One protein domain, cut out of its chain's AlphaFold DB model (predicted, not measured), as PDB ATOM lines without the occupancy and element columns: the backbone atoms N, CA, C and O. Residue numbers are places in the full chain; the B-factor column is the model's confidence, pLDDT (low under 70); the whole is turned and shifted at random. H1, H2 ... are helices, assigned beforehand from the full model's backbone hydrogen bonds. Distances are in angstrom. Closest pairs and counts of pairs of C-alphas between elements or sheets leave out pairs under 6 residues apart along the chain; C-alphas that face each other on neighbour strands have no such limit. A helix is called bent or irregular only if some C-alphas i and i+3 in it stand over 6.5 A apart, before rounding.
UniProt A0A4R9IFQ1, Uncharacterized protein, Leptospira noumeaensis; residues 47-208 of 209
ATOM      1  N   ILE A  47     172.218 158.483 197.638       92.31
ATOM      2  CA  ILE A  47     172.794 159.284 198.722       92.31
ATOM      3  C   ILE A  47     173.740 158.408 199.552       92.31
ATOM      4  O   ILE A  47     173.345 157.335 200.013       92.31
ATOM      5  N   THR A  48     174.971 158.870 199.759       91.44
ATOM      6  CA  THR A  48     175.979 158.171 200.571       91.44
ATOM      7  C   THR A  48     175.770 158.405 202.070       91.44
ATOM      8  O   THR A  48     174.971 159.246 202.488       91.44
ATOM      9  N   ALA A  49     176.495 157.662 202.912       92.25
ATOM     10  CA  ALA A  49     176.441 157.836 204.366       92.25
ATOM     11  C   ALA A  49     176.887 159.245 204.808       92.25
ATOM     12  O   ALA A  49     176.228 159.865 205.642       92.25
ATOM     13  N   ASP A  50     177.955 159.774 204.205       90.75
ATOM     14  CA  ASP A  50     178.458 161.123 204.497       90.75
ATOM     15  C   ASP A  50     177.457 162.210 204.104       90.75
ATOM     16  O   ASP A  50     177.232 163.162 204.847       90.75
ATOM     17  N   GLU A  51     176.807 162.043 202.955       91.94
ATOM     18  CA  GLU A  51     175.760 162.948 202.495       91.94
ATOM     19  C   GLU A  51     174.538 162.920 203.401       91.94
ATOM     20  O   GLU A  51     174.013 163.971 203.752       91.94
ATOM     21  N   ARG A  52     174.118 161.731 203.842       95.44
ATOM     22  CA  ARG A  52     173.043 161.602 204.829       95.44
ATOM     23  C   ARG A  52     173.390 162.344 206.116       95.44
ATOM     24  O   ARG A  52     172.582 163.127 206.596       95.44
ATOM     25  N   LYS A  53     174.612 162.170 206.622       92.94
ATOM     26  CA  LYS A  53     175.084 162.886 207.811       92.94
ATOM     27  C   LYS A  53     175.094 164.404 207.603       92.94
ATOM     28  O   LYS A  53     174.717 165.137 208.512       92.94
ATOM     29  N   ALA A  54     175.510 164.883 206.430       87.44
ATOM     30  CA  ALA A  54     175.481 166.307 206.101       87.44
ATOM     31  C   ALA A  54     174.046 166.859 206.073       87.44
ATOM     32  O   ALA A  54     173.794 167.931 206.622       87.44
ATOM     33  N   LEU A  55     173.101 166.106 205.502       91.88
ATOM     34  CA  LEU A  55     171.679 166.452 205.504       91.88
ATOM     35  C   LEU A  55     171.100 166.492 206.922       91.88
ATOM     36  O   LEU A  55     170.413 167.452 207.259       91.88
ATOM     37  N   ASP A  56     171.424 165.513 207.769       92.00
ATOM     38  CA  ASP A  56     170.973 165.477 209.165       92.00
ATOM     39  C   ASP A  56     171.507 166.689 209.956       92.00
ATOM     40  O   ASP A  56     170.773 167.329 210.711       92.00
ATOM     41  N   ILE A  57     172.780 167.055 209.755       86.44
ATOM     42  CA  ILE A  57     173.385 168.247 210.373       86.44
ATOM     43  C   ILE A  57     172.699 169.527 209.881       86.44
ATOM     44  O   ILE A  57     172.408 170.414 210.691       86.44
ATOM     45  N   ALA A  58     172.428 169.631 208.579       85.00
ATOM     46  CA  ALA A  58     171.730 170.777 208.003       85.00
ATOM     47  C   ALA A  58     170.307 170.897 208.568       85.00
ATOM     48  O   ALA A  58     169.889 171.988 208.948       85.00
ATOM     49  N   ASP A  59     169.592 169.780 208.706       87.06
ATOM     50  CA  ASP A  59     168.240 169.740 209.265       87.06
ATOM     51  C   ASP A  59     168.195 170.245 210.713       87.06
ATOM     52  O   ASP A  59     167.418 171.142 211.050       87.06
ATOM     53  N   VAL A  60     169.102 169.742 211.557       85.12
ATOM     54  CA  VAL A  60     169.243 170.208 212.943       85.12
ATOM     55  C   VAL A  60     169.596 171.695 212.982       85.12
ATOM     56  O   VAL A  60     169.008 172.447 213.762       85.12
ATOM     57  N   THR A  61     170.517 172.142 212.128       83.38
ATOM     58  CA  THR A  61     170.936 173.549 212.058       83.38
ATOM     59  C   THR A  61     169.774 174.466 211.682       83.38
ATOM     60  O   THR A  61     169.531 175.454 212.375       83.38
ATOM     61  N   HIS A  62     169.003 174.125 210.645       82.50
ATOM     62  CA  HIS A  62     167.835 174.907 210.231       82.50
ATOM     63  C   HIS A  62     166.771 174.987 211.325       82.50
ATOM     64  O   HIS A  62     166.196 176.058 211.548       82.50
ATOM     65  N   SER A  63     166.539 173.882 212.032       83.81
ATOM     66  CA  SER A  63     165.615 173.835 213.163       83.81
ATOM     67  C   SER A  63     166.069 174.764 214.295       83.81
ATOM     68  O   SER A  63     165.295 175.610 214.752       83.81
ATOM     69  N   LEU A  64     167.348 174.695 214.685       81.94
ATOM     70  CA  LEU A  64     167.928 175.541 215.736       81.94
ATOM     71  C   LEU A  64     167.925 177.030 215.368       81.94
ATOM     72  O   LEU A  64     167.626 177.873 216.213       81.94
ATOM     73  N   MET A  65     168.208 177.359 214.107       81.19
ATOM     74  CA  MET A  65     168.162 178.733 213.595       81.19
ATOM     75  C   MET A  65     166.729 179.235 213.355       81.19
ATOM     76  O   MET A  65     166.518 180.416 213.086       81.19
ATOM     77  N   GLY A  66     165.723 178.363 213.465       81.44
ATOM     78  CA  GLY A  66     164.323 178.704 213.232       81.44
ATOM     79  C   GLY A  66     163.972 178.955 211.764       81.44
ATOM     80  O   GLY A  66     162.886 179.468 211.498       81.44
ATOM     81  N   VAL A  67     164.845 178.575 210.827       78.56
ATOM     82  CA  VAL A  67     164.628 178.689 209.373       78.56
ATOM     83  C   VAL A  67     163.436 177.833 208.937       78.56
ATOM     84  O   VAL A  67     162.686 178.193 208.036       78.56
ATOM     85  N   ASP A  68     163.197 176.730 209.647       80.56
ATOM     86  CA  ASP A  68     162.095 175.813 209.373       80.56
ATOM     87  C   ASP A  68     160.726 176.265 209.900       80.56
ATOM     88  O   ASP A  68     159.719 175.597 209.646       80.56
ATOM     89  N   LYS A  69     160.651 177.384 210.631       86.19
ATOM     90  CA  LYS A  69     159.369 177.893 211.133       86.19
ATOM     91  C   LYS A  69     158.494 178.344 209.965       86.19
ATOM     92  O   LYS A  69     158.945 179.067 209.082       86.19
ATOM     93  N   GLU A  70     157.210 177.992 210.005       86.12
ATOM     94  CA  GLU A  70     156.260 178.254 208.911       86.12
ATOM     95  C   GLU A  70     156.236 179.729 208.472       86.12
ATOM     96  O   GLU A  70     156.266 180.023 207.278       86.12
ATOM     97  N   TYR A  71     156.232 180.671 209.422       84.81
ATOM     98  CA  TYR A  71     156.235 182.099 209.089       84.81
ATOM     99  C   TYR A  71     157.537 182.541 208.398       84.81
ATOM    100  O   TYR A  71     157.486 183.391 207.515       84.81
ATOM    101  N   VAL A  72     158.689 181.959 208.761       84.06
ATOM    102  CA  VAL A  72     159.982 182.261 208.125       84.06
ATOM    103  C   VAL A  72     159.976 181.755 206.691       84.06
ATOM    104  O   VAL A  72     160.318 182.503 205.780       84.06
ATOM    105  N   ARG A  73     159.486 180.533 206.473       84.12
ATOM    106  CA  ARG A  73     159.355 179.966 205.126       84.12
ATOM    107  C   ARG A  73     158.424 180.788 204.235       84.12
ATOM    108  O   ARG A  73     158.751 181.027 203.079       84.12
ATOM    109  N   LYS A  74     157.305 181.298 204.766       85.50
ATOM    110  CA  LYS A  74     156.424 182.222 204.023       85.50
ATOM    111  C   LYS A  74     157.153 183.501 203.608       85.50
ATOM    112  O   LYS A  74     157.058 183.893 202.450       85.50
ATOM    113  N   ILE A  75     157.927 184.103 204.516       84.62
ATOM    114  CA  ILE A  75     158.751 185.284 204.209       84.62
ATOM    115  C   ILE A  75     159.783 184.964 203.119       84.62
ATOM    116  O   ILE A  75     159.978 185.768 202.213       84.62
ATOM    117  N   GLN A  76     160.421 183.793 203.167       84.44
ATOM    118  CA  GLN A  76     161.390 183.365 202.153       84.44
ATOM    119  C   GLN A  76     160.746 183.175 200.770       84.44
ATOM    120  O   GLN A  76     161.314 183.605 199.768       84.44
ATOM    121  N   ILE A  77     159.551 182.581 200.708       85.88
ATOM    122  CA  ILE A  77     158.777 182.433 199.464       85.88
ATOM    123  C   ILE A  77     158.385 183.809 198.906       85.88
ATOM    124  O   ILE A  77     158.529 184.057 197.711       85.88
ATOM    125  N   GLU A  78     157.937 184.731 199.757       84.81
ATOM    126  CA  GLU A  78     157.575 186.084 199.327       84.81
ATOM    127  C   GLU A  78     158.795 186.896 198.872       84.81
ATOM    128  O   GLU A  78     158.738 187.588 197.856       84.81
ATOM    129  N   ALA A  79     159.935 186.744 199.548       83.56
ATOM    130  CA  ALA A  79     161.203 187.314 199.105       83.56
ATOM    131  C   ALA A  79     161.618 186.772 197.728       83.56
ATOM    132  O   ALA A  79     162.046 187.547 196.872       83.56
ATOM    133  N   LEU A  80     161.441 185.468 197.482       85.19
ATOM    134  CA  LEU A  80     161.703 184.858 196.179       85.19
ATOM    135  C   LEU A  80     160.766 185.399 195.096       85.19
ATOM    136  O   LEU A  80     161.214 185.701 193.991       85.19
ATOM    137  N   ARG A  81     159.478 185.569 195.411       86.19
ATOM    138  CA  ARG A  81     158.502 186.171 194.496       86.19
ATOM    139  C   ARG A  81     158.889 187.603 194.127       86.19
ATOM    140  O   ARG A  81     158.904 187.938 192.945       86.19
ATOM    141  N   ASN A  82     159.240 188.423 195.117       83.62
ATOM    142  CA  ASN A  82     159.661 189.811 194.904       83.62
ATOM    143  C   ASN A  82     160.932 189.886 194.056       83.62
ATOM    144  O   ASN A  82     161.006 190.675 193.121       83.62
ATOM    145  N   LEU A  83     161.901 189.017 194.334       82.75
ATOM    146  CA  LEU A  83     163.120 188.919 193.546       82.75
ATOM    147  C   LEU A  83     162.836 188.518 192.095       82.75
ATOM    148  O   LEU A  83     163.378 189.123 191.175       82.75
ATOM    149  N   ASN A  84     161.976 187.523 191.875       83.69
ATOM    150  CA  ASN A  84     161.594 187.132 190.525       83.69
ATOM    151  C   ASN A  84     160.900 188.294 189.795       83.69
ATOM    152  O   ASN A  84     161.183 188.529 188.624       83.69
ATOM    153  N   ALA A  85     160.053 189.066 190.483       83.69
ATOM    154  CA  ALA A  85     159.432 190.264 189.919       83.69
ATOM    155  C   ALA A  85     160.472 191.324 189.522       83.69
ATOM    156  O   ALA A  85     160.360 191.880 188.433       83.69
ATOM    157  N   THR A  86     161.522 191.530 190.331       81.62
ATOM    158  CA  THR A  86     162.648 192.401 189.963       81.62
ATOM    159  C   THR A  86     163.238 191.969 188.627       81.62
ATOM    160  O   THR A  86     163.322 192.788 187.732       81.62
ATOM    161  N   PHE A  87     163.547 190.687 188.404       78.06
ATOM    162  CA  PHE A  87     164.124 190.227 187.127       78.06
ATOM    163  C   PHE A  87     163.242 190.499 185.890       78.06
ATOM    164  O   PHE A  87     163.765 190.539 184.776       78.06
ATOM    165  N   HIS A  88     161.935 190.702 186.073       77.81
ATOM    166  CA  HIS A  88     161.000 191.062 185.007       77.81
ATOM    167  C   HIS A  88     160.813 192.581 184.843       77.81
ATOM    168  O   HIS A  88     160.179 193.005 183.875       77.81
ATOM    169  N   ASP A  89     161.340 193.403 185.755       79.50
ATOM    170  CA  ASP A  89     161.218 194.856 185.680       79.50
ATOM    171  C   ASP A  89     162.172 195.415 184.604       79.50
ATOM    172  O   ASP A  89     163.395 195.231 184.681       79.50
ATOM    173  N   PRO A  90     161.653 196.125 183.584       72.38
ATOM    174  CA  PRO A  90     162.481 196.717 182.534       72.38
ATOM    175  C   PRO A  90     163.496 197.747 183.062       72.38
ATOM    176  O   PRO A  90     164.488 198.020 182.385       72.38
ATOM    177  N   ASN A  91     163.287 198.292 184.265       73.56
ATOM    178  CA  ASN A  91     164.150 199.291 184.891       73.56
ATOM    179  C   ASN A  91     165.271 198.686 185.749       73.56
ATOM    180  O   ASN A  91     166.086 199.440 186.282       73.56
ATOM    181  N   VAL A  92     165.398 197.355 185.858       73.19
ATOM    182  CA  VAL A  92     166.516 196.734 186.608       73.19
ATOM    183  C   VAL A  92     167.871 197.229 186.126       73.19
ATOM    184  O   VAL A  92     168.777 197.448 186.926       73.19
ATOM    185  N   ALA A  93     168.028 197.443 184.818       67.88
ATOM    186  CA  ALA A  93     169.268 197.979 184.266       67.88
ATOM    187  C   ALA A  93     169.626 199.357 184.852       67.88
ATOM    188  O   ALA A  93     170.808 199.661 185.007       67.88
ATOM    189  N   ASP A  94     168.622 200.169 185.191       67.56
ATOM    190  CA  ASP A  94     168.800 201.478 185.813       67.56
ATOM    191  C   ASP A  94     169.088 201.365 187.311       67.56
ATOM    192  O   ASP A  94     169.975 202.061 187.805       67.56
ATOM    193  N   GLU A  95     168.441 200.442 188.025       67.75
ATOM    194  CA  GLU A  95     168.757 200.164 189.434       67.75
ATOM    195  C   GLU A  95     170.202 199.669 189.603       67.75
ATOM    196  O   GLU A  95     170.941 200.140 190.473       67.75
ATOM    197  N   LEU A  96     170.669 198.792 188.709       65.94
ATOM    198  CA  LEU A  96     172.034 198.260 188.723       65.94
ATOM    199  C   LEU A  96     173.121 199.320 188.506       65.94
ATOM    200  O   LEU A  96     174.274 199.081 188.875       65.94
ATOM    201  N   LYS A  97     172.786 200.507 187.979       65.56
ATOM    202  CA  LYS A  97     173.735 201.635 187.904       65.56
ATOM    203  C   LYS A  97     174.147 202.128 189.291       65.56
ATOM    204  O   LYS A  97     175.263 202.615 189.446       65.56
ATOM    205  N   PHE A  98     173.269 201.990 190.286       61.94
ATOM    206  CA  PHE A  98     173.513 202.442 191.656       61.94
ATOM    207  C   PHE A  98     174.095 201.341 192.547       61.94
ATOM    208  O   PHE A  98     174.963 201.621 193.371       61.94
ATOM    209  N   VAL A  99     173.646 200.091 192.381       65.00
ATOM    210  CA  VAL A  99     174.068 198.957 193.234       65.00
ATOM    211  C   VAL A  99     175.291 198.207 192.672       65.00
ATOM    212  O   VAL A  99     175.923 197.417 193.376       65.00
ATOM    213  N   GLY A 100     175.651 198.473 191.413       62.31
ATOM    214  CA  GLY A 100     176.710 197.784 190.678       62.31
ATOM    215  C   GLY A 100     176.216 196.523 189.962       62.31
ATOM    216  O   GLY A 100     175.162 195.967 190.276       62.31
ATOM    217  N   SER A 101     176.991 196.049 188.984       66.81
ATOM    218  CA  SER A 101     176.629 194.883 188.168       66.81
ATOM    219  C   SER A 101     176.460 193.611 189.007       66.81
ATOM    220  O   SER A 101     177.294 193.294 189.864       66.81
ATOM    221  N   ILE A 102     175.421 192.829 188.712       68.50
ATOM    222  CA  ILE A 102     175.280 191.466 189.229       68.50
ATOM    223  C   ILE A 102     176.140 190.535 188.358       68.50
ATOM    224  O   ILE A 102     175.951 190.506 187.142       68.50
ATOM    225  N   PRO A 103     177.088 189.779 188.939       68.25
ATOM    226  CA  PRO A 103     177.888 188.826 188.179       68.25
ATOM    227  C   PRO A 103     177.044 187.808 187.418       68.25
ATOM    228  O   PRO A 103     176.110 187.258 187.986       68.25
ATOM    229  N   GLY A 104     177.362 187.561 186.146       67.50
ATOM    230  CA  GLY A 104     176.636 186.606 185.299       67.50
ATOM    231  C   GLY A 104     175.235 187.056 184.858       67.50
ATOM    232  O   GLY A 104     174.648 186.429 183.982       67.50
ATOM    233  N   TYR A 105     174.703 188.156 185.400       74.12
ATOM    234  CA  TYR A 105     173.427 188.720 184.975       74.12
ATOM    235  C   TYR A 105     173.617 189.640 183.770       74.12
ATOM    236  O   TYR A 105     174.545 190.445 183.702       74.12
ATOM    237  N   THR A 106     172.691 189.556 182.824       76.06
ATOM    238  CA  THR A 106     172.560 190.518 181.727       76.06
ATOM    239  C   THR A 106     171.138 191.071 181.758       76.06
ATOM    240  O   THR A 106     170.219 190.270 181.941       76.06
ATOM    241  N   PRO A 107     170.920 192.383 181.546       75.50
ATOM    242  CA  PRO A 107     169.575 192.943 181.469       75.50
ATOM    243  C   PRO A 107     168.657 192.155 180.525       75.50
ATOM    244  O   PRO A 107     169.071 191.772 179.428       75.50
ATOM    245  N   GLY A 108     167.425 191.905 180.973       77.94
ATOM    246  CA  GLY A 108     166.422 191.116 180.247       77.94
ATOM    247  C   GLY A 108     166.514 189.599 180.445       77.94
ATOM    248  O   GLY A 108     165.710 188.874 179.872       77.94
ATOM    249  N   MET A 109     167.471 189.108 181.238       80.81
ATOM    250  CA  MET A 109     167.538 187.703 181.643       80.81
ATOM    251  C   MET A 109     166.496 187.419 182.731       80.81
ATOM    252  O   MET A 109     166.424 188.147 183.718       80.81
ATOM    253  N   SER A 110     165.722 186.349 182.572       86.31
ATOM    254  CA  SER A 110     164.812 185.831 183.596       86.31
ATOM    255  C   SER A 110     165.576 185.178 184.751       86.31
ATOM    256  O   SER A 110     166.742 184.792 184.622       86.31
ATOM    257  N   MET A 111     164.914 184.994 185.897       85.56
ATOM    258  CA  MET A 111     165.548 184.333 187.043       85.56
ATOM    259  C   MET A 111     165.892 182.858 186.758       85.56
ATOM    260  O   MET A 111     166.900 182.358 187.258       85.56
ATOM    261  N   PHE A 112     165.120 182.189 185.894       89.06
ATOM    262  CA  PHE A 112     165.419 180.841 185.400       89.06
ATOM    263  C   PHE A 112     166.731 180.811 184.611       89.06
ATOM    264  O   PHE A 112     167.639 180.055 184.958       89.06
ATOM    265  N   GLU A 113     166.873 181.684 183.611       87.19
ATOM    266  CA  GLU A 113     168.090 181.778 182.793       87.19
ATOM    267  C   GLU A 113     169.309 182.169 183.630       87.19
ATOM    268  O   GLU A 113     170.390 181.610 183.455       87.19
ATOM    269  N   TYR A 114     169.133 183.089 184.581       84.75
ATOM    270  CA  TYR A 114     170.205 183.475 185.489       84.75
ATOM    271  C   TYR A 114     170.643 182.310 186.381       84.75
ATOM    272  O   TYR A 114     171.840 182.078 186.544       84.75
ATOM    273  N   SER A 115     169.697 181.534 186.917       86.94
ATOM    274  CA  SER A 115     170.037 180.349 187.705       86.94
ATOM    275  C   SER A 115     170.790 179.300 186.878       86.94
ATOM    276  O   SER A 115     171.811 178.787 187.333       86.94
ATOM    277  N   ASP A 116     170.380 179.057 185.628       88.88
ATOM    278  CA  ASP A 116     171.069 178.140 184.713       88.88
ATOM    279  C   ASP A 116     172.486 178.620 184.367       88.88
ATOM    280  O   ASP A 116     173.415 177.810 184.284       88.88
ATOM    281  N   GLN A 117     172.668 179.932 184.188       85.06
ATOM    282  CA  GLN A 117     173.968 180.555 183.949       85.06
ATOM    283  C   GLN A 117     174.904 180.362 185.148       85.06
ATOM    284  O   GLN A 117     176.071 180.000 184.969       85.06
ATOM    285  N   VAL A 118     174.407 180.586 186.370       84.06
ATOM    286  CA  VAL A 118     175.190 180.406 187.602       84.06
ATOM    287  C   VAL A 118     175.619 178.949 187.754       84.06
ATOM    288  O   VAL A 118     176.806 178.685 187.939       84.06
ATOM    289  N   ILE A 119     174.696 177.996 187.598       87.69
ATOM    290  CA  ILE A 119     175.005 176.567 187.747       87.69
ATOM    291  C   ILE A 119     176.002 176.097 186.683       87.69
ATOM    292  O   ILE A 119     176.941 175.374 187.001       87.69
ATOM    293  N   GLN A 120     175.867 176.525 185.427       87.25
ATOM    294  CA  GLN A 120     176.845 176.155 184.396       87.25
ATOM    295  C   GLN A 120     178.215 176.775 184.609       87.25
ATOM    296  O   GLN A 120     179.224 176.131 184.323       87.25
ATOM    297  N   THR A 121     178.262 177.991 185.145       83.25
ATOM    298  CA  THR A 121     179.527 178.605 185.543       83.25
ATOM    299  C   THR A 121     180.190 177.768 186.639       83.25
ATOM    300  O   THR A 121     181.359 177.421 186.500       83.25
ATOM    301  N   MET A 122     179.426 177.313 187.641       85.75
ATOM    302  CA  MET A 122     179.924 176.392 188.673       85.75
ATOM    303  C   MET A 122     180.426 175.063 188.081       85.75
ATOM    304  O   MET A 122     181.518 174.620 188.432       85.75
ATOM    305  N   ILE A 123     179.690 174.452 187.140       89.06
ATOM    306  CA  ILE A 123     180.109 173.223 186.428       89.06
ATOM    307  C   ILE A 123     181.415 173.436 185.651       89.06
ATOM    308  O   ILE A 123     182.249 172.533 185.542       89.06
ATOM    309  N   PHE A 124     181.598 174.616 185.063       86.62
ATOM    310  CA  PHE A 124     182.812 174.939 184.333       86.62
ATOM    311  C   PHE A 124     184.001 175.124 185.282       86.62
ATOM    312  O   PHE A 124     185.033 174.482 185.096       86.62
ATOM    313  N   GLU A 125     183.843 175.955 186.311       82.94
ATOM    314  CA  GLU A 125     184.916 176.356 187.227       82.94
ATOM    315  C   GLU A 125     185.348 175.230 188.174       82.94
ATOM    316  O   GLU A 125     186.527 175.123 188.513       82.94
ATOM    317  N   MET A 126     184.439 174.324 188.556       86.06
ATOM    318  CA  MET A 126     184.776 173.203 189.442       86.06
ATOM    319  C   MET A 126     185.845 172.265 188.851       86.06
ATOM    320  O   MET A 126     186.518 171.547 189.591       86.06
ATOM    321  N   LYS A 127     186.054 172.277 187.526       88.12
ATOM    322  CA  LYS A 127     187.101 171.482 186.859       88.12
ATOM    323  C   LYS A 127     188.500 171.831 187.353       88.12
ATOM    324  O   LYS A 127     189.376 170.965 187.363       88.12
ATOM    325  N   ASP A 128     188.702 173.051 187.834       87.38
ATOM    326  CA  ASP A 128     189.989 173.509 188.358       87.38
ATOM    327  C   ASP A 128     190.149 173.227 189.859       87.38
ATOM    328  O   ASP A 128     191.226 173.414 190.431       87.38
ATOM    329  N   PHE A 129     189.106 172.727 190.528       84.12
ATOM    330  CA  PHE A 129     189.155 172.477 191.964       84.12
ATOM    331  C   PHE A 129     189.903 171.173 192.291       84.12
ATOM    332  O   PHE A 129     189.855 170.197 191.528       84.12
ATOM    333  N   PRO A 130     190.616 171.120 193.433       86.12
ATOM    334  CA  PRO A 130     191.212 169.880 193.920       86.12
ATOM    335  C   PRO A 130     190.127 168.912 194.412       86.12
ATOM    336  O   PRO A 130     189.081 169.344 194.895       86.12
ATOM    337  N   ILE A 131     190.407 167.601 194.375       85.00
ATOM    338  CA  ILE A 131     189.458 166.545 194.786       85.00
ATOM    339  C   ILE A 131     188.882 166.800 196.184       85.00
ATOM    340  O   ILE A 131     187.688 166.622 196.399       85.00
ATOM    341  N   VAL A 132     189.716 167.232 197.135       83.62
ATOM    342  CA  VAL A 132     189.279 167.506 198.514       83.62
ATOM    343  C   VAL A 132     188.204 168.596 198.552       83.62
ATOM    344  O   VAL A 132     187.185 168.411 199.207       83.62
ATOM    345  N   ALA A 133     188.380 169.680 197.789       84.75
ATOM    346  CA  ALA A 133     187.386 170.750 197.708       84.75
ATOM    347  C   ALA A 133     186.110 170.281 196.997       84.75
ATOM    348  O   ALA A 133     185.015 170.611 197.432       84.75
ATOM    349  N   LEU A 134     186.232 169.461 195.948       85.88
ATOM    350  CA  LEU A 134     185.070 168.886 195.263       85.88
ATOM    351  C   LEU A 134     184.245 167.972 196.179       85.88
ATOM    352  O   LEU A 134     183.021 167.979 196.103       85.88
ATOM    353  N   LYS A 135     184.893 167.205 197.065       86.94
ATOM    354  CA  LYS A 135     184.195 166.363 198.049       86.94
ATOM    355  C   LYS A 135     183.370 167.195 199.027       86.94
ATOM    356  O   LYS A 135     182.230 166.837 199.290       86.94
ATOM    357  N   GLU A 136     183.922 168.292 199.538       85.88
ATOM    358  CA  GLU A 136     183.186 169.213 200.414       85.88
ATOM    359  C   GLU A 136     182.054 169.907 199.649       85.88
ATOM    360  O   GLU A 136     180.910 169.915 200.101       85.88
ATOM    361  N   TYR A 137     182.346 170.387 198.439       86.31
ATOM    362  CA  TYR A 137     181.378 171.090 197.606       86.31
ATOM    363  C   TYR A 137     180.188 170.208 197.209       86.31
ATOM    364  O   TYR A 137     179.049 170.665 197.191       86.31
ATOM    365  N   ARG A 138     180.421 168.911 196.978       90.88
ATOM    366  CA  ARG A 138     179.359 167.918 196.765       90.88
ATOM    367  C   ARG A 138     178.355 167.888 197.923       90.88
ATOM    368  O   ARG A 138     177.153 167.811 197.672       90.88
ATOM    369  N   LEU A 139     178.836 167.919 199.169       88.75
ATOM    370  CA  LEU A 139     177.973 167.899 200.355       88.75
ATOM    371  C   LEU A 139     177.165 169.194 200.458       88.75
ATOM    372  O   LEU A 139     175.968 169.150 200.723       88.75
ATOM    373  N   GLU A 140     177.808 170.331 200.205       87.06
ATOM    374  CA  GLU A 140     177.190 171.655 200.275       87.06
ATOM    375  C   GLU A 140     176.111 171.862 199.197       87.06
ATOM    376  O   GLU A 140     175.000 172.296 199.487       87.06
ATOM    377  N   VAL A 141     176.376 171.452 197.955       88.44
ATOM    378  CA  VAL A 141     175.376 171.500 196.876       88.44
ATOM    379  C   VAL A 141     174.153 170.645 197.215       88.44
ATOM    380  O   VAL A 141     173.015 171.043 196.948       88.44
ATOM    381  N   LEU A 142     174.364 169.479 197.833       90.75
ATOM    382  CA  LEU A 142     173.268 168.617 198.260       90.75
ATOM    383  C   LEU A 142     172.443 169.250 199.392       90.75
ATOM    384  O   LEU A 142     171.213 169.156 199.363       90.75
ATOM    385  N   THR A 143     173.075 169.907 200.371       86.88
ATOM    386  CA  THR A 143     172.336 170.593 201.442       86.88
ATOM    387  C   THR A 143     171.539 171.776 200.898       86.88
ATOM    388  O   THR A 143     170.384 171.934 201.286       86.88
ATOM    389  N   TRP A 144     172.064 172.540 199.933       88.31
ATOM    390  CA  TRP A 144     171.296 173.589 199.253       88.31
ATOM    391  C   TRP A 144     170.082 173.034 198.505       88.31
ATOM    392  O   TRP A 144     168.976 173.563 198.643       88.31
ATOM    393  N   ALA A 145     170.257 171.944 197.748       90.00
ATOM    394  CA  ALA A 145     169.152 171.287 197.054       90.00
ATOM    395  C   ALA A 145     168.063 170.838 198.042       90.00
ATOM    396  O   ALA A 145     166.877 171.063 197.790       90.00
ATOM    397  N   TYR A 146     168.467 170.269 199.182       87.69
ATOM    398  CA  TYR A 146     167.570 169.865 200.265       87.69
ATOM    399  C   TYR A 146     166.810 171.049 200.875       87.69
ATOM    400  O   TYR A 146     165.588 170.980 201.006       87.69
ATOM    401  N   THR A 147     167.488 172.160 201.178       86.38
ATOM    402  CA  THR A 147     166.851 173.381 201.703       86.38
ATOM    403  C   THR A 147     165.774 173.903 200.760       86.38
ATOM    404  O   THR A 147     164.666 174.218 201.199       86.38
ATOM    405  N   LEU A 148     166.055 173.943 199.455       89.81
ATOM    406  CA  LEU A 148     165.083 174.384 198.452       89.81
ATOM    407  C   LEU A 148     163.869 173.452 198.379       89.81
ATOM    408  O   LEU A 148     162.744 173.936 198.267       89.81
ATOM    409  N   GLN A 149     164.065 172.135 198.506       88.38
ATOM    410  CA  GLN A 149     162.952 171.179 198.570       88.38
ATOM    411  C   GLN A 149     162.117 171.356 199.844       88.38
ATOM    412  O   GLN A 149     160.889 171.336 199.771       88.38
ATOM    413  N   LYS A 150     162.739 171.597 201.009       86.75
ATOM    414  CA  LYS A 150     161.992 171.914 202.243       86.75
ATOM    415  C   LYS A 150     161.192 173.206 202.107       86.75
ATOM    416  O   LYS A 150     160.052 173.273 202.568       86.75
ATOM    417  N   LEU A 151     161.769 174.231 201.481       86.56
ATOM    418  CA  LEU A 151     161.068 175.487 201.241       86.56
ATOM    419  C   LEU A 151     159.884 175.279 200.290       86.56
ATOM    420  O   LEU A 151     158.781 175.739 200.580       86.56
ATOM    421  N   LYS A 152     160.081 174.493 199.224       87.44
ATOM    422  CA  LYS A 152     159.025 174.106 198.283       87.44
ATOM    423  C   LYS A 152     157.854 173.404 198.972       87.44
ATOM    424  O   LYS A 152     156.720 173.667 198.612       87.44
ATOM    425  N   GLN A 153     158.077 172.582 200.001       85.81
ATOM    426  CA  GLN A 153     156.975 171.957 200.759       85.81
ATOM    427  C   GLN A 153     156.029 172.972 201.426       85.81
ATOM    428  O   GLN A 153     154.945 172.600 201.866       85.81
ATOM    429  N   SER A 154     156.433 174.241 201.537       83.69
ATOM    430  CA  SER A 154     155.593 175.323 202.068       83.69
ATOM    431  C   SER A 154     154.833 176.084 200.974       83.69
ATOM    432  O   SER A 154     154.091 177.018 201.283       83.69
ATOM    433  N   CYS A 155     154.995 175.691 199.709       83.69
ATOM    434  CA  CYS A 155     154.167 176.154 198.608       83.69
ATOM    435  C   CYS A 155     152.738 175.635 198.764       83.69
ATOM    436  O   CYS A 155     152.509 174.442 198.938       83.69
ATOM    437  N   GLN A 156     151.766 176.544 198.691       74.56
ATOM    438  CA  GLN A 156     150.345 176.184 198.684       74.56
ATOM    439  C   GLN A 156     149.856 175.784 197.286       74.56
ATOM    440  O   GLN A 156     148.878 175.051 197.169       74.56
ATOM    441  N   ASP A 157     150.536 176.263 196.244       78.56
ATOM    442  CA  ASP A 157     150.232 176.003 194.841       78.56
ATOM    443  C   ASP A 157     151.535 175.707 194.087       78.56
ATOM    444  O   ASP A 157     152.370 176.592 193.891       78.56
ATOM    445  N   ASP A 158     151.710 174.457 193.655       73.56
ATOM    446  CA  ASP A 158     152.885 174.014 192.892       73.56
ATOM    447  C   ASP A 158     152.989 174.675 191.506       73.56
ATOM    448  O   ASP A 158     154.032 174.596 190.852       73.56
ATOM    449  N   THR A 159     151.926 175.339 191.042       76.88
ATOM    450  CA  THR A 159     151.908 176.067 189.769       76.88
ATOM    451  C   THR A 159     152.346 177.525 189.895       76.88
ATOM    452  O   THR A 159     152.582 178.168 188.865       76.88
ATOM    453  N   ALA A 160     152.521 178.035 191.118       85.38
ATOM    454  CA  ALA A 160     153.049 179.372 191.347       85.38
ATOM    455  C   ALA A 160     154.501 179.486 190.847       85.38
ATOM    456  O   ALA A 160     155.305 178.557 190.982       85.38
ATOM    457  N   GLU A 161     154.850 180.631 190.258       86.69
ATOM    458  CA  GLU A 161     156.149 180.835 189.601       86.69
ATOM    459  C   GLU A 161     157.329 180.660 190.564       86.69
ATOM    460  O   GLU A 161     158.330 180.042 190.208       86.69
ATOM    461  N   GLU A 162     157.203 181.108 191.813       83.94
ATOM    462  CA  GLU A 162     158.228 180.900 192.836       83.94
ATOM    463  C   GLU A 162     158.443 179.414 193.174       83.94
ATOM    464  O   GLU A 162     159.570 178.991 193.418       83.94
ATOM    465  N   CYS A 163     157.397 178.588 193.106       88.44
ATOM    466  CA  CYS A 163     157.469 177.150 193.377       88.44
ATOM    467  C   CYS A 163     158.052 176.375 192.188       88.44
ATOM    468  O   CYS A 163     158.845 175.440 192.369       88.44
ATOM    469  N   LYS A 164     157.742 176.812 190.959       91.44
ATOM    470  CA  LYS A 164     158.430 176.348 189.745       91.44
ATOM    471  C   LYS A 164     159.909 176.696 189.787       91.44
ATOM    472  O   LYS A 164     160.734 175.847 189.467       91.44
ATOM    473  N   LEU A 165     160.249 177.902 190.229       89.19
ATOM    474  CA  LEU A 165     161.627 178.351 190.349       89.19
ATOM    475  C   LEU A 165     162.401 177.558 191.414       89.19
ATOM    476  O   LEU A 165     163.511 177.112 191.139       89.19
ATOM    477  N   LEU A 166     161.811 177.304 192.590       90.56
ATOM    478  CA  LEU A 166     162.411 176.427 193.608       90.56
ATOM    479  C   LEU A 166     162.675 175.020 193.062       90.56
ATOM    480  O   LEU A 166     163.753 174.470 193.281       90.56
ATOM    481  N   SER A 167     161.707 174.457 192.329       90.69
ATOM    482  CA  SER A 167     161.853 173.143 191.689       90.69
ATOM    483  C   SER A 167     162.978 173.157 190.660       90.69
ATOM    484  O   SER A 167     163.883 172.334 190.727       90.69
ATOM    485  N   HIS A 168     162.959 174.148 189.764       91.06
ATOM    486  CA  HIS A 168     163.970 174.330 188.730       91.06
ATOM    487  C   HIS A 168     165.366 174.391 189.340       91.06
ATOM    488  O   HIS A 168     166.204 173.561 189.004       91.06
ATOM    489  N   ILE A 169     165.605 175.304 190.282       90.62
ATOM    490  CA  ILE A 169     166.922 175.487 190.902       90.62
ATOM    491  C   ILE A 169     167.352 174.224 191.662       90.62
ATOM    492  O   ILE A 169     168.505 173.805 191.548       90.62
ATOM    493  N   SER A 170     166.442 173.591 192.409       91.62
ATOM    494  CA  SER A 170     166.759 172.372 193.156       91.62
ATOM    495  C   SER A 170     167.197 171.230 192.232       91.62
ATOM    496  O   SER A 170     168.246 170.633 192.471       91.62
ATOM    497  N   ASP A 171     166.479 170.990 191.131       92.38
ATOM    498  CA  ASP A 171     166.842 169.960 190.149       92.38
ATOM    499  C   ASP A 171     168.225 170.227 189.533       92.38
ATOM    500  O   ASP A 171     169.013 169.301 189.328       92.38
ATOM    501  N   ARG A 172     168.564 171.499 189.280       92.25
ATOM    502  CA  ARG A 172     169.880 171.884 188.745       92.25
ATOM    503  C   ARG A 172     171.002 171.709 189.764       92.25
ATOM    504  O   ARG A 172     172.100 171.330 189.365       92.25
ATOM    505  N   TYR A 173     170.751 171.915 191.056       92.06
ATOM    506  CA  TYR A 173     171.732 171.575 192.089       92.06
ATOM    507  C   TYR A 173     171.942 170.064 192.209       92.06
ATOM    508  O   TYR A 173     173.080 169.618 192.336       92.06
ATOM    509  N   ILE A 174     170.884 169.256 192.090       94.69
ATOM    510  CA  ILE A 174     171.035 167.795 192.028       94.69
ATOM    511  C   ILE A 174     171.849 167.386 190.794       94.69
ATOM    512  O   ILE A 174     172.738 166.542 190.899       94.69
ATOM    513  N   TYR A 175     171.623 168.020 189.645       95.19
ATOM    514  CA  TYR A 175     172.458 167.802 188.465       95.19
ATOM    515  C   TYR A 175     173.924 168.213 188.699       95.19
ATOM    516  O   TYR A 175     174.833 167.444 188.393       95.19
ATOM    517  N   LEU A 176     174.170 169.381 189.306       93.50
ATOM    518  CA  LEU A 176     175.515 169.842 189.666       93.50
ATOM    519  C   LEU A 176     176.232 168.847 190.587       93.50
ATOM    520  O   LEU A 176     177.408 168.565 190.370       93.50
ATOM    521  N   ARG A 177     175.534 168.264 191.572       94.56
ATOM    522  CA  ARG A 177     176.084 167.198 192.425       94.56
ATOM    523  C   ARG A 177     176.619 166.031 191.589       94.56
ATOM    524  O   ARG A 177     177.726 165.567 191.854       94.56
ATOM    525  N   GLU A 178     175.872 165.567 190.590       95.31
ATOM    526  CA  GLU A 178     176.322 164.475 189.714       95.31
ATOM    527  C   GLU A 178     177.543 164.863 188.882       95.31
ATOM    528  O   GLU A 178     178.471 164.070 188.730       95.31
ATOM    529  N   GLU A 179     177.584 166.093 188.373       94.75
ATOM    530  CA  GLU A 179     178.750 166.586 187.639       94.75
ATOM    531  C   GLU A 179     179.994 166.663 188.542       94.75
ATOM    532  O   GLU A 179     181.084 166.268 188.122       94.75
ATOM    533  N   ILE A 180     179.837 167.067 189.809       92.50
ATOM    534  CA  ILE A 180     180.919 167.036 190.805       92.50
ATOM    535  C   ILE A 180     181.400 165.596 191.040       92.50
ATOM    536  O   ILE A 180     182.607 165.349 191.055       92.50
ATOM    537  N   ILE A 181     180.486 164.630 191.193       93.00
ATOM    538  CA  ILE A 181     180.831 163.207 191.368       93.00
ATOM    539  C   ILE A 181     181.642 162.695 190.172       93.00
ATOM    540  O   ILE A 181     182.679 162.052 190.363       93.00
ATOM    541  N   LYS A 182     181.216 163.020 188.946       93.12
ATOM    542  CA  LYS A 182     181.935 162.653 187.717       93.12
ATOM    543  C   LYS A 182     183.339 163.252 187.680       93.12
ATOM    544  O   LYS A 182     184.290 162.542 187.351       93.12
ATOM    545  N   GLU A 183     183.494 164.527 188.036       93.50
ATOM    546  CA  GLU A 183     184.799 165.195 188.020       93.50
ATOM    547  C   GLU A 183     185.736 164.659 189.117       93.50
ATOM    548  O   GLU A 183     186.918 164.434 188.850       93.50
ATOM    549  N   ILE A 184     185.219 164.357 190.318       90.62
ATOM    550  CA  ILE A 184     185.972 163.635 191.362       90.62
ATOM    551  C   ILE A 184     186.477 162.306 190.808       90.62
ATOM    552  O   ILE A 184     187.655 161.984 190.966       90.62
ATOM    553  N   GLY A 185     185.601 161.552 190.146       88.88
ATOM    554  CA  GLY A 185     185.942 160.257 189.581       88.88
ATOM    555  C   GLY A 185     187.041 160.326 188.539       88.88
ATOM    556  O   GLY A 185     188.032 159.605 188.630       88.88
ATOM    557  N   LYS A 186     186.900 161.255 187.595       90.62
ATOM    558  CA  LYS A 186     187.897 161.529 186.562       90.62
ATOM    559  C   LYS A 186     189.255 161.891 187.166       90.62
ATOM    560  O   LYS A 186     190.273 161.344 186.750       90.62
ATOM    561  N   LYS A 187     189.286 162.792 188.152       89.31
ATOM    562  CA  LYS A 187     190.534 163.207 188.813       89.31
ATOM    563  C   LYS A 187     191.168 162.062 189.603       89.31
ATOM    564  O   LYS A 187     192.368 161.850 189.471       89.31
ATOM    565  N   ALA A 188     190.377 161.289 190.346       85.19
ATOM    566  CA  ALA A 188     190.870 160.135 191.095       85.19
ATOM    567  C   ALA A 188     191.459 159.056 190.171       85.19
ATOM    568  O   ALA A 188     192.531 158.529 190.447       85.19
ATOM    569  N   GLY A 189     190.806 158.760 189.043       80.56
ATOM    570  CA  GLY A 189     191.350 157.819 188.066       80.56
ATOM    571  C   GLY A 189     192.626 158.314 187.395       80.56
ATOM    572  O   GLY A 189     193.568 157.541 187.259       80.56
ATOM    573  N   ASN A 190     192.711 159.610 187.074       80.62
ATOM    574  CA  ASN A 190     193.945 160.212 186.564       80.62
ATOM    575  C   ASN A 190     195.104 160.102 187.574       80.62
ATOM    576  O   ASN A 190     196.224 159.803 187.173       80.62
ATOM    577  N   GLU A 191     194.845 160.304 188.872       79.19
ATOM    578  CA  GLU A 191     195.846 160.114 189.940       79.19
ATOM    579  C   GLU A 191     196.283 158.645 190.081       79.19
ATOM    580  O   GLU A 191     197.426 158.373 190.450       79.19
ATOM    581  N   MET A 192     195.401 157.699 189.749       69.25
ATOM    582  CA  MET A 192     195.659 156.253 189.785       69.25
ATOM    583  C   MET A 192     196.179 155.677 188.453       69.25
ATOM    584  O   MET A 192     196.476 154.486 188.388       69.25
ATOM    585  N   GLY A 193     196.293 156.488 187.395       63.69
ATOM    586  CA  GLY A 193     196.694 156.039 186.056       63.69
ATOM    587  C   GLY A 193     195.660 155.164 185.329       63.69
ATOM    588  O   GLY A 193     196.038 154.415 184.432       63.69
ATOM    589  N   LEU A 194     194.381 155.238 185.714       58.00
ATOM    590  CA  LEU A 194     193.274 154.454 185.147       58.00
ATOM    591  C   LEU A 194     192.518 155.238 184.065       58.00
ATOM    592  O   LEU A 194     192.306 156.447 184.181       58.00
ATOM    593  N   SER A 195     192.057 154.540 183.027       56.09
ATOM    594  CA  SER A 195     191.196 155.102 181.981       56.09
ATOM    595  C   SER A 195     189.752 155.322 182.470       56.09
ATOM    596  O   SER A 195     189.286 154.682 183.412       56.09
ATOM    597  N   TYR A 196     188.999 156.212 181.811       51.31
ATOM    598  CA  TYR A 196     187.605 156.537 182.173       51.31
ATOM    599  C   TYR A 196     186.661 155.316 182.189       51.31
ATOM    600  O   TYR A 196     185.726 155.259 182.988       51.31
ATOM    601  N   GLU A 197     186.931 154.311 181.353       54.56
ATOM    602  CA  GLU A 197     186.175 153.052 181.309       54.56
ATOM    603  C   GLU A 197     186.446 152.170 182.543       54.56
ATOM    604  O   GLU A 197     185.523 151.555 183.079       54.56
ATOM    605  N   GLU A 198     187.672 152.186 183.070       52.28
ATOM    606  CA  GLU A 198     188.061 151.457 184.288       52.28
ATOM    607  C   GLU A 198     187.530 152.135 185.565       52.28
ATOM    608  O   GLU A 198     187.231 151.465 186.558       52.28
ATOM    609  N   ILE A 199     187.343 153.459 185.528       53.31
ATOM    610  CA  ILE A 199     186.740 154.250 186.612       53.31
ATOM    611  C   ILE A 199     185.254 153.896 186.781       53.31
ATOM    612  O   ILE A 199     184.813 153.635 187.899       53.31
ATOM    613  N   ASN A 200     184.485 153.813 185.689       49.00
ATOM    614  CA  ASN A 200     183.056 153.475 185.753       49.00
ATOM    615  C   ASN A 200     182.787 152.054 186.283       49.00
ATOM    616  O   ASN A 200     181.750 151.823 186.902       49.00
ATOM    617  N   TYR A 201     183.719 151.114 186.097       46.88
ATOM    618  CA  TYR A 201     183.590 149.751 186.624       46.88
ATOM    619  C   TYR A 201     183.918 149.659 188.129       46.88
ATOM    620  O   TYR A 201     183.300 148.875 188.847       46.88
ATOM    621  N   ASN A 202     184.837 150.496 188.634       44.12
ATOM    622  CA  ASN A 202     185.262 150.506 190.043       44.12
ATOM    623  C   ASN A 202     184.527 151.518 190.944       44.12
ATOM    624  O   ASN A 202     184.675 151.484 192.168       44.12
ATOM    625  N   PHE A 203     183.713 152.413 190.379       46.91
ATOM    626  CA  PHE A 203     182.971 153.412 191.159       46.91
ATOM    627  C   PHE A 203     182.002 152.789 192.175       46.91
ATOM    628  O   PHE A 203     181.844 153.311 193.279       46.91
ATOM    629  N   ASN A 204     181.415 151.636 191.842       42.34
ATOM    630  CA  ASN A 204     180.505 150.908 192.729       42.34
ATOM    631  C   ASN A 204     181.214 150.135 193.855       42.34
ATOM    632  O   ASN A 204     180.570 149.754 194.827       42.34
ATOM    633  N   THR A 205     182.522 149.899 193.748       40.56
ATOM    634  CA  THR A 205     183.294 149.087 194.704       40.56
ATOM    635  C   THR A 205     184.179 149.912 195.633       40.56
ATOM    636  O   THR A 205     184.502 149.430 196.714       40.56
ATOM    637  N   VAL A 206     184.558 151.141 195.258       43.19
ATOM    638  CA  VAL A 206     185.534 151.950 196.021       43.19
ATOM    639  C   VAL A 206     184.901 153.126 196.783       43.19
ATOM    640  O   VAL A 206     185.487 153.605 197.748       43.19
ATOM    641  N   PHE A 207     183.703 153.589 196.403       43.34
ATOM    642  CA  PHE A 207     183.116 154.828 196.948       43.34
ATOM    643  C   PHE A 207     181.730 154.664 197.606       43.34
ATOM    644  O   PHE A 207     181.097 155.665 197.944       43.34
ATOM    645  N   ILE A 208     181.258 153.423 197.791       42.53
ATOM    646  CA  ILE A 208     179.998 153.095 198.498       42.53
ATOM    647  C   ILE A 208     180.251 152.644 199.959       42.53
ATOM    648  O   ILE A 208     179.303 152.484 200.724       42.53
TER     649      ILE A 208
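Overview. This is residues 47 to 208 of the 209 residues of an uncharacterized protein of Leptospira noumeaensis (UniProt A0A4R9IFQ1). What does one see first? The long helix H6 runs along most of the domain's length, with H5 packed along it in the opposite direction and H4 along it in the same direction; H2 stands across one end of H5 and H6, and H7 across the other end of H6. H1 packs on H5 at a steep tilt, and the short H3 follows H2. What is it made of, and how large is it? The printed part has 162 residues with seven named helices, H1 to H7 in order, and no named strand: the class is all helix. It is only just loose, close to compact, with a radius of gyration of the C-alphas of 18.6 A, and only just elongated, spanning 54 by 35 by 27 A.

Along the chain. Where are the first helices? H1, residues 49 to 65, begins at C-alpha 49 (176.441, 157.836, 204.366) and is 24.3 A long. H2, residues 70 to 88, is 27.5 A long, and H3 is residues 92 to 99. What comes next? H4, residues 111 to 128, is 26.8 A long and neither bent nor irregular, but only just: C-alphas 124 and 127 are 6.1 A apart. H5, residues 131 to 152, is 31.6 A long. Where do the last two lie? H6, residues 161 to 192, is 46.5 A long, from C-alpha 161 at (156.149, 180.835, 189.601). H7, residues 196 to 206, is only just irregular, with C-alphas 201 and 204 6.9 A apart, and ends at C-alpha 206 (185.534, 151.950, 196.021).

Arrangement. What touches the hub, H6? H5 forms a helical hairpin with it, at a shallow tilt of 17 degrees, closest at the C-alphas of Ala 145 and Ser 170, 4.7 A; H4 touches it at 10 degrees, the same way, closest at the C-alphas of Ile 123 and Leu 176, 6.6 A. H2 and H7 touch it about perpendicular, at 89 and 79 degrees, with closest C-alphas Arg 81 to Glu 162, 5.5 A, and Gly 189 to Ile 199, 6.0 A. Where is H1? It touches residues 139 to 146 of H5 at a steep tilt of 50 degrees, the same way, closest at the C-alphas of Glu 51 and Leu 139, 5.8 A. Is H3 in touch? H3 touches no helix; it is close to H2 but not clearly touching, with the C-alphas of Thr 86 and Val 92 6.7 A apart. Are the backbones complete? Each O i to N i+4 pair is within hydrogen-bond range in H1, H2 and H6, against 2 of 4 in H3, 12 of 14 in H4, 17 of 18 in H5 and 4 of 7 in H7.

Size, cuts and confidence. How far does it reach? The two C-alphas farthest apart are those of Asp 94 and Thr 205, 55.1 A. Is it unbroken? The printed part has no cut, and H3 to H4 is the long link, 11 residues. Where is confidence low? Residues 93 to 104 and 192 to 208 have pLDDT under 70; the mean of the printed part is 80.9.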